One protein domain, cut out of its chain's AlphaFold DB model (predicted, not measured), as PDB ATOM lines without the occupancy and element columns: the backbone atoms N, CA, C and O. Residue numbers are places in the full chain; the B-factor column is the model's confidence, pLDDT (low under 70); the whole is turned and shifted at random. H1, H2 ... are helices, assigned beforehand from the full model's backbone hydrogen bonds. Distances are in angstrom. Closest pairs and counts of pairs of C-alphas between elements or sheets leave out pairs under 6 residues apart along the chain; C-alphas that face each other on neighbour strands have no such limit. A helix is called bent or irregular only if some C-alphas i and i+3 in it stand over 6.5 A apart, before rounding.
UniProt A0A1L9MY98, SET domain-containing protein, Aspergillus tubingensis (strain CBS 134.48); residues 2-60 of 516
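This is residues 2 to 60 of the 516 residues of the protein "SET domain-containing protein" of Aspergillus tubingensis (strain CBS 134.48) (UniProt A0A1L9MY98). The model makes a rough, loose L: one leg is the bent helix H1, whose residues 2 to 16 stick out free, and the other is a long loop of chain that leads out through H2, folds back at residues 37 to 42 and returns through H3. The short helix H4 closes this loop by packing on H1b, the second arm of H1. The printed part has 59 residues with four named helices, in the order H1, H2, H3, H4, and no named strand; the class is all helix. The whole is loose, with a radius of gyration of the C-alphas of 13.1 A, and flat, spanning 37 by 32 by 15 A.

By its hydrogen bonds H1, residues 2 to 22, was assigned as one helix, but it is bent: C-alphas 11 and 14 are 7.9 A apart. Its arms H1a, residues 2 to 11, and H1b, residues 14 to 22, are about perpendicular at 70.4 degrees, only just past a steep tilt. H1a touches no helix. H2, residues 27 to 34, is apart from H1b. H3, residues 41 to 48, only just touches H2, with 3 pairs of C-alphas within 8 A; the closest C-alphas are those of Arg 28 and Leu 47, 5.9 A apart. H2 and H3 run opposite ways at a steep tilt of 50 degrees. H4, residues 53 to 56, touches H1b; their closest C-alphas, those of Thr 22 and Leu 56, are 5.4 A apart. H3 and H4 are apart. In H1a, H1b and H3 every O i to N i+4 pair is within hydrogen-bond range; in H2 it is 2 of 4, and H4 is too short for such a pair.

H1a begins at C-alpha 2 (29.965, -38.590, -3.016) and is 14.1 A long from first to last C-alpha. H1b is 12.2 A long and ends at C-alpha 22 (28.097, -48.937, 22.192). H2 is also 12.2 A long and is irregular, with C-alphas 30 and 33 7.1 A apart. H3 is 10.6 A long. H4 is 4.9 A long and ends at C-alpha 56 (23.529, -47.500, 24.776).

The two C-alphas farthest apart, those of Ala 38 and His 60, are 37.8 A apart. Residues 2 to 16, which belong to H1, and residues 37 to 42 stand free; the body without them spans 34 by 15 by 12 A. The printed part has no cut. The links H1 to H2 and H3 to H4 are tight, and the link H2 to H3 is short. The mean pLDDT of the printed part is 81.1, and residues 50 to 54 are under 70.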
ATOM      1  N   TRP A   2      30.510 -39.193  -4.260       90.88
ATOM      2  CA  TRP A   2      29.965 -38.590  -3.016       90.88
ATOM      3  C   TRP A   2      28.451 -38.738  -2.759       90.88
ATOM      4  O   TRP A   2      28.073 -39.158  -1.671       90.88
ATOM      5  N   LYS A   3      27.574 -38.476  -3.743       90.69
ATOM      6  CA  LYS A   3      26.110 -38.639  -3.579       90.69
ATOM      7  C   LYS A   3      25.688 -40.082  -3.241       90.69
ATOM      8  O   LYS A   3      24.735 -40.274  -2.495       90.69
ATOM      9  N   ALA A   4      26.399 -41.090  -3.754       89.19
ATOM     10  CA  ALA A   4      26.143 -42.499  -3.451       89.19
ATOM     11  C   ALA A   4      26.656 -42.880  -2.052       89.19
ATOM     12  O   ALA A   4      25.934 -43.525  -1.296       89.19
ATOM     13  N   LEU A   5      27.849 -42.405  -1.675       87.88
ATOM     14  CA  LEU A   5      28.405 -42.584  -0.330       87.88
ATOM     15  C   LEU A   5      27.502 -41.946   0.739       87.88
ATOM     16  O   LEU A   5      27.159 -42.591   1.724       87.88
ATOM     17  N   TYR A   6      27.036 -40.716   0.507       88.75
ATOM     18  CA  TYR A   6      26.072 -40.046   1.382       88.75
ATOM     19  C   TYR A   6      24.723 -40.782   1.436       88.75
ATOM     20  O   TYR A   6      24.146 -40.923   2.511       88.75
ATOM     21  N   GLY A   7      24.254 -41.338   0.312       89.19
ATOM     22  CA  GLY A   7      23.082 -42.218   0.284       89.19
ATOM     23  C   GLY A   7      23.253 -43.484   1.136       89.19
ATOM     24  O   GLY A   7      22.333 -43.857   1.860       89.19
ATOM     25  N   ASN A   8      24.434 -44.110   1.123       85.81
ATOM     26  CA  ASN A   8      24.753 -45.235   2.009       85.81
ATOM     27  C   ASN A   8      24.802 -44.802   3.482       85.81
ATOM     28  O   ASN A   8      24.193 -45.465   4.321       85.81
ATOM     29  N   PHE A   9      25.419 -43.660   3.800       86.56
ATOM     30  CA  PHE A   9      25.373 -43.101   5.154       86.56
ATOM     31  C   PHE A   9      23.937 -42.836   5.621       86.56
ATOM     32  O   PHE A   9      23.601 -43.193   6.745       86.56
ATOM     33  N   GLN A  10      23.056 -42.290   4.776       83.56
ATOM     34  CA  GLN A  10      21.647 -42.084   5.129       83.56
ATOM     35  C   GLN A  10      20.875 -43.400   5.314       83.56
ATOM     36  O   GLN A  10      20.063 -43.491   6.232       83.56
ATOM     37  N   ARG A  11      21.140 -44.438   4.510       82.25
ATOM     38  CA  ARG A  11      20.540 -45.775   4.700       82.25
ATOM     39  C   ARG A  11      20.958 -46.384   6.040       82.25
ATOM     40  O   ARG A  11      20.104 -46.707   6.859       82.25
ATOM     41  N   HIS A  12      22.263 -46.451   6.302       82.56
ATOM     42  CA  HIS A  12      22.827 -47.193   7.438       82.56
ATOM     43  C   HIS A  12      23.127 -46.329   8.681       82.56
ATOM     44  O   HIS A  12      23.704 -46.836   9.641       82.56
ATOM     45  N   HIS A  13      22.707 -45.056   8.704       81.75
ATOM     46  CA  HIS A  13      22.900 -44.101   9.813       81.75
ATOM     47  C   HIS A  13      22.610 -44.699  11.199       81.75
ATOM     48  O   HIS A  13      23.408 -44.511  12.109       81.75
ATOM     49  N   LEU A  14      21.504 -45.438  11.358       82.12
ATOM     50  CA  LEU A  14      21.122 -46.072  12.620       82.12
ATOM     51  C   LEU A  14      22.149 -47.120  13.046       82.12
ATOM     52  O   LEU A  14      22.530 -47.164  14.209       82.12
ATOM     53  N   ASN A  15      22.608 -47.940  12.103       83.00
ATOM     54  CA  ASN A  15      23.580 -48.989  12.371       83.00
ATOM     55  C   ASN A  15      24.911 -48.381  12.828       83.00
ATOM     56  O   ASN A  15      25.419 -48.714  13.895       83.00
ATOM     57  N   ILE A  16      25.397 -47.392  12.073       83.50
ATOM     58  CA  ILE A  16      26.604 -46.618  12.385       83.50
ATOM     59  C   ILE A  16      26.470 -45.941  13.757       83.50
ATOM     60  O   ILE A  16      27.384 -46.014  14.571       83.50
ATOM     61  N   TRP A  17      25.318 -45.332  14.047       81.38
ATOM     62  CA  TRP A  17      25.037 -44.664  15.317       81.38
ATOM     63  C   TRP A  17      24.974 -45.638  16.503       81.38
ATOM     64  O   TRP A  17      25.554 -45.334  17.545       81.38
ATOM     65  N   VAL A  18      24.361 -46.822  16.359       84.00
ATOM     66  CA  VAL A  18      24.383 -47.875  17.394       84.00
ATOM     67  C   VAL A  18      25.820 -48.341  17.633       84.00
ATOM     68  O   VAL A  18      26.294 -48.283  18.765       84.00
ATOM     69  N   GLN A  19      26.533 -48.743  16.575       83.38
ATOM     70  CA  GLN A  19      27.889 -49.305  16.659       83.38
ATOM     71  C   GLN A  19      28.932 -48.302  17.186       83.38
ATOM     72  O   GLN A  19      29.897 -48.710  17.836       83.38
ATOM     73  N   ALA A  20      28.728 -47.006  16.935       82.94
ATOM     74  CA  ALA A  20      29.501 -45.917  17.524       82.94
ATOM     75  C   ALA A  20      29.141 -45.686  19.005       82.94
ATOM     76  O   ALA A  20      30.033 -45.505  19.832       82.94
ATOM     77  N   SER A  21      27.849 -45.709  19.355       82.31
ATOM     78  CA  SER A  21      27.381 -45.437  20.725       82.31
ATOM     79  C   SER A  21      27.805 -46.525  21.714       82.31
ATOM     80  O   SER A  21      28.297 -46.197  22.793       82.31
ATOM     81  N   THR A  22      27.684 -47.804  21.340       82.56
ATOM     82  CA  THR A  22      28.097 -48.937  22.192       82.56
ATOM     83  C   THR A  22      29.604 -48.958  22.440       82.56
ATOM     84  O   THR A  22      30.037 -49.207  23.558       82.56
ATOM     85  N   ARG A  23      30.418 -48.595  21.437       81.12
ATOM     86  CA  ARG A  23      31.882 -48.445  21.577       81.12
ATOM     87  C   ARG A  23      32.311 -47.067  22.108       81.12
ATOM     88  O   ARG A  23      33.478 -46.695  22.014       81.12
ATOM     89  N   GLY A  24      31.384 -46.295  22.683       77.88
ATOM     90  CA  GLY A  24      31.680 -45.058  23.413       77.88
ATOM     91  C   GLY A  24      32.198 -43.889  22.565       77.88
ATOM     92  O   GLY A  24      32.836 -42.986  23.112       77.88
ATOM     93  N   PHE A  25      31.939 -43.876  21.254       80.06
ATOM     94  CA  PHE A  25      32.408 -42.831  20.340       80.06
ATOM     95  C   PHE A  25      31.639 -41.512  20.539       80.06
ATOM     96  O   PHE A  25      30.593 -41.253  19.938       80.06
ATOM     97  N   GLU A  26      32.176 -40.641  21.394       76.88
ATOM     98  CA  GLU A  26      31.589 -39.338  21.724       76.88
ATOM     99  C   GLU A  26      31.812 -38.278  20.627       76.88
ATOM    100  O   GLU A  26      32.472 -37.257  20.840       76.88
ATOM    101  N   TRP A  27      31.196 -38.480  19.458       78.56
ATOM    102  CA  TRP A  27      31.225 -37.547  18.319       78.56
ATOM    103  C   TRP A  27      30.874 -36.095  18.702       78.56
ATOM    104  O   TRP A  27      31.419 -35.152  18.128       78.56
ATOM    105  N   ARG A  28      30.022 -35.899  19.724       78.38
ATOM    106  CA  ARG A  28      29.659 -34.572  20.252       78.38
ATOM    107  C   ARG A  28      30.876 -33.758  20.694       78.38
ATOM    108  O   ARG A  28      30.895 -32.552  20.475       78.38
ATOM    109  N   LYS A  29      31.911 -34.391  21.263       80.44
ATOM    110  CA  LYS A  29      33.148 -33.706  21.689       80.44
ATOM    111  C   LYS A  29      33.960 -33.172  20.506       80.44
ATOM    112  O   LYS A  29      34.582 -32.126  20.642       80.44
ATOM    113  N   LEU A  30      33.919 -33.854  19.358       83.19
ATOM    114  CA  LEU A  30      34.607 -33.431  18.132       83.19
ATOM    115  C   LEU A  30      33.927 -32.217  17.480       83.19
ATOM    116  O   LEU A  30      34.604 -31.375  16.900       83.19
ATOM    117  N   LEU A  31      32.596 -32.118  17.590       84.69
ATOM    118  CA  LEU A  31      31.817 -31.025  16.996       84.69
ATOM    119  C   LEU A  31      31.512 -29.864  17.960       84.69
ATOM    120  O   LEU A  31      31.179 -28.775  17.500       84.69
ATOM    121  N   ALA A  32      31.692 -30.039  19.272       84.69
ATOM    122  CA  ALA A  32      31.509 -28.982  20.273       84.69
ATOM    123  C   ALA A  32      32.303 -27.674  20.016       84.69
ATOM    124  O   ALA A  32      31.740 -26.612  20.284       84.69
ATOM    125  N   PRO A  33      33.540 -27.677  19.469       89.50
ATOM    126  CA  PRO A  33      34.254 -26.440  19.115       89.50
ATOM    127  C   PRO A  33      33.587 -25.613  18.005       89.50
ATOM    128  O   PRO A  33      33.919 -24.441  17.843       89.50
ATOM    129  N   TYR A  34      32.666 -26.215  17.247       87.25
ATOM    130  CA  TYR A  34      31.938 -25.595  16.137       87.25
ATOM    131  C   TYR A  34      30.503 -25.186  16.520       87.25
ATOM    132  O   TYR A  34      29.737 -24.785  15.649       87.25
ATOM    133  N   ALA A  35      30.124 -25.306  17.798       84.38
ATOM    134  CA  ALA A  35      28.821 -24.891  18.316       84.38
ATOM    135  C   ALA A  35      28.775 -23.387  18.650       84.38
ATOM    136  O   ALA A  35      29.800 -22.769  18.942       84.38
ATOM    137  N   GLY A  36      27.571 -22.811  18.668       83.81
ATOM    138  CA  GLY A  36      27.320 -21.402  19.006       83.81
ATOM    139  C   GLY A  36      26.541 -20.642  17.930       83.81
ATOM    140  O   GLY A  36      25.990 -21.238  17.008       83.81
ATOM    141  N   ASP A  37      26.500 -19.314  18.050       81.62
ATOM    142  CA  ASP A  37      25.592 -18.433  17.291       81.62
ATOM    143  C   ASP A  37      25.829 -18.417  15.767       81.62
ATOM    144  O   ASP A  37      24.944 -18.038  15.004       81.62
ATOM    145  N   ALA A  38      27.022 -18.821  15.317       83.44
ATOM    146  CA  ALA A  38      27.385 -18.932  13.901       83.44
ATOM    147  C   ALA A  38      27.183 -20.348  13.321       83.44
ATOM    148  O   ALA A  38      27.438 -20.569  12.136       83.44
ATOM    149  N   ALA A  39      26.769 -21.314  14.145       85.31
ATOM    150  CA  ALA A  39      26.523 -22.690  13.732       85.31
ATOM    151  C   ALA A  39      25.078 -22.875  13.226       85.31
ATOM    152  O   ALA A  39      24.181 -22.162  13.683       85.31
ATOM    153  N   PRO A  40      24.810 -23.863  12.348       88.25
ATOM    154  CA  PRO A  40      23.443 -24.243  12.000       88.25
ATOM    155  C   PRO A  40      22.619 -24.560  13.265       88.25
ATOM    156  O   PRO A  40      23.121 -25.290  14.132       88.25
ATOM    157  N   PRO A  41      21.378 -24.051  13.406       85.31
ATOM    158  CA  PRO A  41      20.536 -24.310  14.579       85.31
ATOM    159  C   PRO A  41      20.376 -25.803  14.895       85.31
ATOM    160  O   PRO A  41      20.360 -26.197  16.063       85.31
ATOM    161  N   GLU A  42      20.342 -26.638  13.858       83.38
ATOM    162  CA  GLU A  42      20.242 -28.094  13.932       83.38
ATOM    163  C   GLU A  42      21.475 -28.709  14.612       83.38
ATOM    164  O   GLU A  42      21.341 -29.610  15.440       83.38
ATOM    165  N   LEU A  43      22.684 -28.204  14.327       81.62
ATOM    166  CA  LEU A  43      23.911 -28.694  14.965       81.62
ATOM    167  C   LEU A  43      23.887 -28.398  16.469       81.62
ATOM    168  O   LEU A  43      24.132 -29.294  17.277       81.62
ATOM    169  N   ASN A  44      23.519 -27.170  16.845       82.38
ATOM    170  CA  ASN A  44      23.348 -26.788  18.247       82.38
ATOM    171  C   ASN A  44      22.276 -27.659  18.939       82.38
ATOM    172  O   ASN A  44      22.489 -28.118  20.063       82.38
ATOM    173  N   GLN A  45      21.163 -27.956  18.259       82.62
ATOM    174  CA  GLN A  45      20.081 -28.792  18.785       82.62
ATOM    175  C   GLN A  45      20.513 -30.251  19.034       82.62
ATOM    176  O   GLN A  45      20.232 -30.793  20.104       82.62
ATOM    177  N   VAL A  46      21.211 -30.898  18.090       78.19
ATOM    178  CA  VAL A  46      21.637 -32.308  18.246       78.19
ATOM    179  C   VAL A  46      22.836 -32.445  19.205       78.19
ATOM    180  O   VAL A  46      22.978 -33.466  19.889       78.19
ATOM    181  N   LEU A  47      23.675 -31.410  19.330       77.75
ATOM    182  CA  LEU A  47      24.711 -31.351  20.368       77.75
ATOM    183  C   LEU A  47      24.120 -31.179  21.774       77.75
ATOM    184  O   LEU A  47      24.589 -31.838  22.702       77.75
ATOM    185  N   ALA A  48      23.087 -30.347  21.930       74.62
ATOM    186  CA  ALA A  48      22.400 -30.143  23.207       74.62
ATOM    187  C   ALA A  48      21.486 -31.317  23.611       74.62
ATOM    188  O   ALA A  48      21.194 -31.489  24.797       74.62
ATOM    189  N   SER A  49      21.020 -32.129  22.656       70.56
ATOM    190  CA  SER A  49      20.134 -33.254  22.952       70.56
ATOM    191  C   SER A  49      20.869 -34.392  23.669       70.56
ATOM    192  O   SER A  49      21.796 -35.003  23.139       70.56
ATOM    193  N   LYS A  50      20.398 -34.747  24.871       63.28
ATOM    194  CA  LYS A  50      20.661 -36.072  25.445       63.28
ATOM    195  C   LYS A  50      19.847 -37.100  24.670       63.28
ATOM    196  O   LYS A  50      18.627 -37.165  24.795       63.28
ATOM    197  N   THR A  51      20.527 -37.870  23.837       62.34
ATOM    198  CA  THR A  51      19.933 -38.947  23.035       62.34
ATOM    199  C   THR A  51      19.942 -40.268  23.791       62.34
ATOM    200  O   THR A  51      20.804 -40.494  24.633       62.34
ATOM    201  N   SER A  52      19.091 -41.206  23.376       58.09
ATOM    202  CA  SER A  52      19.135 -42.616  23.792       58.09
ATOM    203  C   SER A  52      20.508 -43.301  23.617       58.09
ATOM    204  O   SER A  52      20.775 -44.279  24.307       58.09
ATOM    205  N   ALA A  53      21.407 -42.759  22.781       56.53
ATOM    206  CA  ALA A  53      22.822 -43.151  22.704       56.53
ATOM    207  C   ALA A  53      23.535 -43.154  24.066       56.53
ATOM    208  O   ALA A  53      24.378 -44.011  24.318       56.53
ATOM    209  N   ASP A  54      23.188 -42.213  24.950       63.75
ATOM    210  CA  ASP A  54      23.825 -42.063  26.258       63.75
ATOM    211  C   ASP A  54      23.537 -43.290  27.153       63.75
ATOM    212  O   ASP A  54      24.363 -43.649  27.990       63.75
ATOM    213  N   ASN A  55      22.407 -43.973  26.921       71.25
ATOM    214  CA  ASN A  55      22.058 -45.241  27.567       71.25
ATOM    215  C   ASN A  55      22.780 -46.428  26.897       71.25
ATOM    216  O   ASN A  55      23.292 -47.302  27.594       71.25
ATOM    217  N   LEU A  56      22.877 -46.433  25.557       79.38
ATOM    218  CA  LEU A  56      23.529 -47.500  24.776       79.38
ATOM    219  C   LEU A  56      25.018 -47.688  25.095       79.38
ATOM    220  O   LEU A  56      25.545 -48.775  24.884       79.38
ATOM    221  N   ARG A  57      25.691 -46.665  25.636       79.19
ATOM    222  CA  ARG A  57      27.084 -46.752  26.116       79.19
ATOM    223  C   ARG A  57      27.306 -47.862  27.156       79.19
ATOM    224  O   ARG A  57      28.435 -48.310  27.335       79.19
ATOM    225  N   HIS A  58      26.254 -48.260  27.868       81.44
ATOM    226  CA  HIS A  58      26.301 -49.254  28.942       81.44
ATOM    227  C   HIS A  58      25.538 -50.544  28.601       81.44
ATOM    228  O   HIS A  58      25.362 -51.388  29.474       81.44
ATOM    229  N   THR A  59      25.082 -50.697  27.355       87.06
ATOM    230  CA  THR A  59      24.390 -51.892  26.851       87.06
ATOM    231  C   THR A  59      25.364 -52.730  26.030       87.06
ATOM    232  O   THR A  59      26.081 -52.177  25.191       87.06
ATOM    233  N   HIS A  60      25.396 -54.049  26.228       89.56
ATOM    234  CA  HIS A  60      26.296 -54.887  25.440       89.56
ATOM    235  C   HIS A  60      25.823 -54.959  23.969       89.56
ATOM    236  O   HIS A  60      24.615 -55.030  23.727       89.56
TER     237      HIS A  60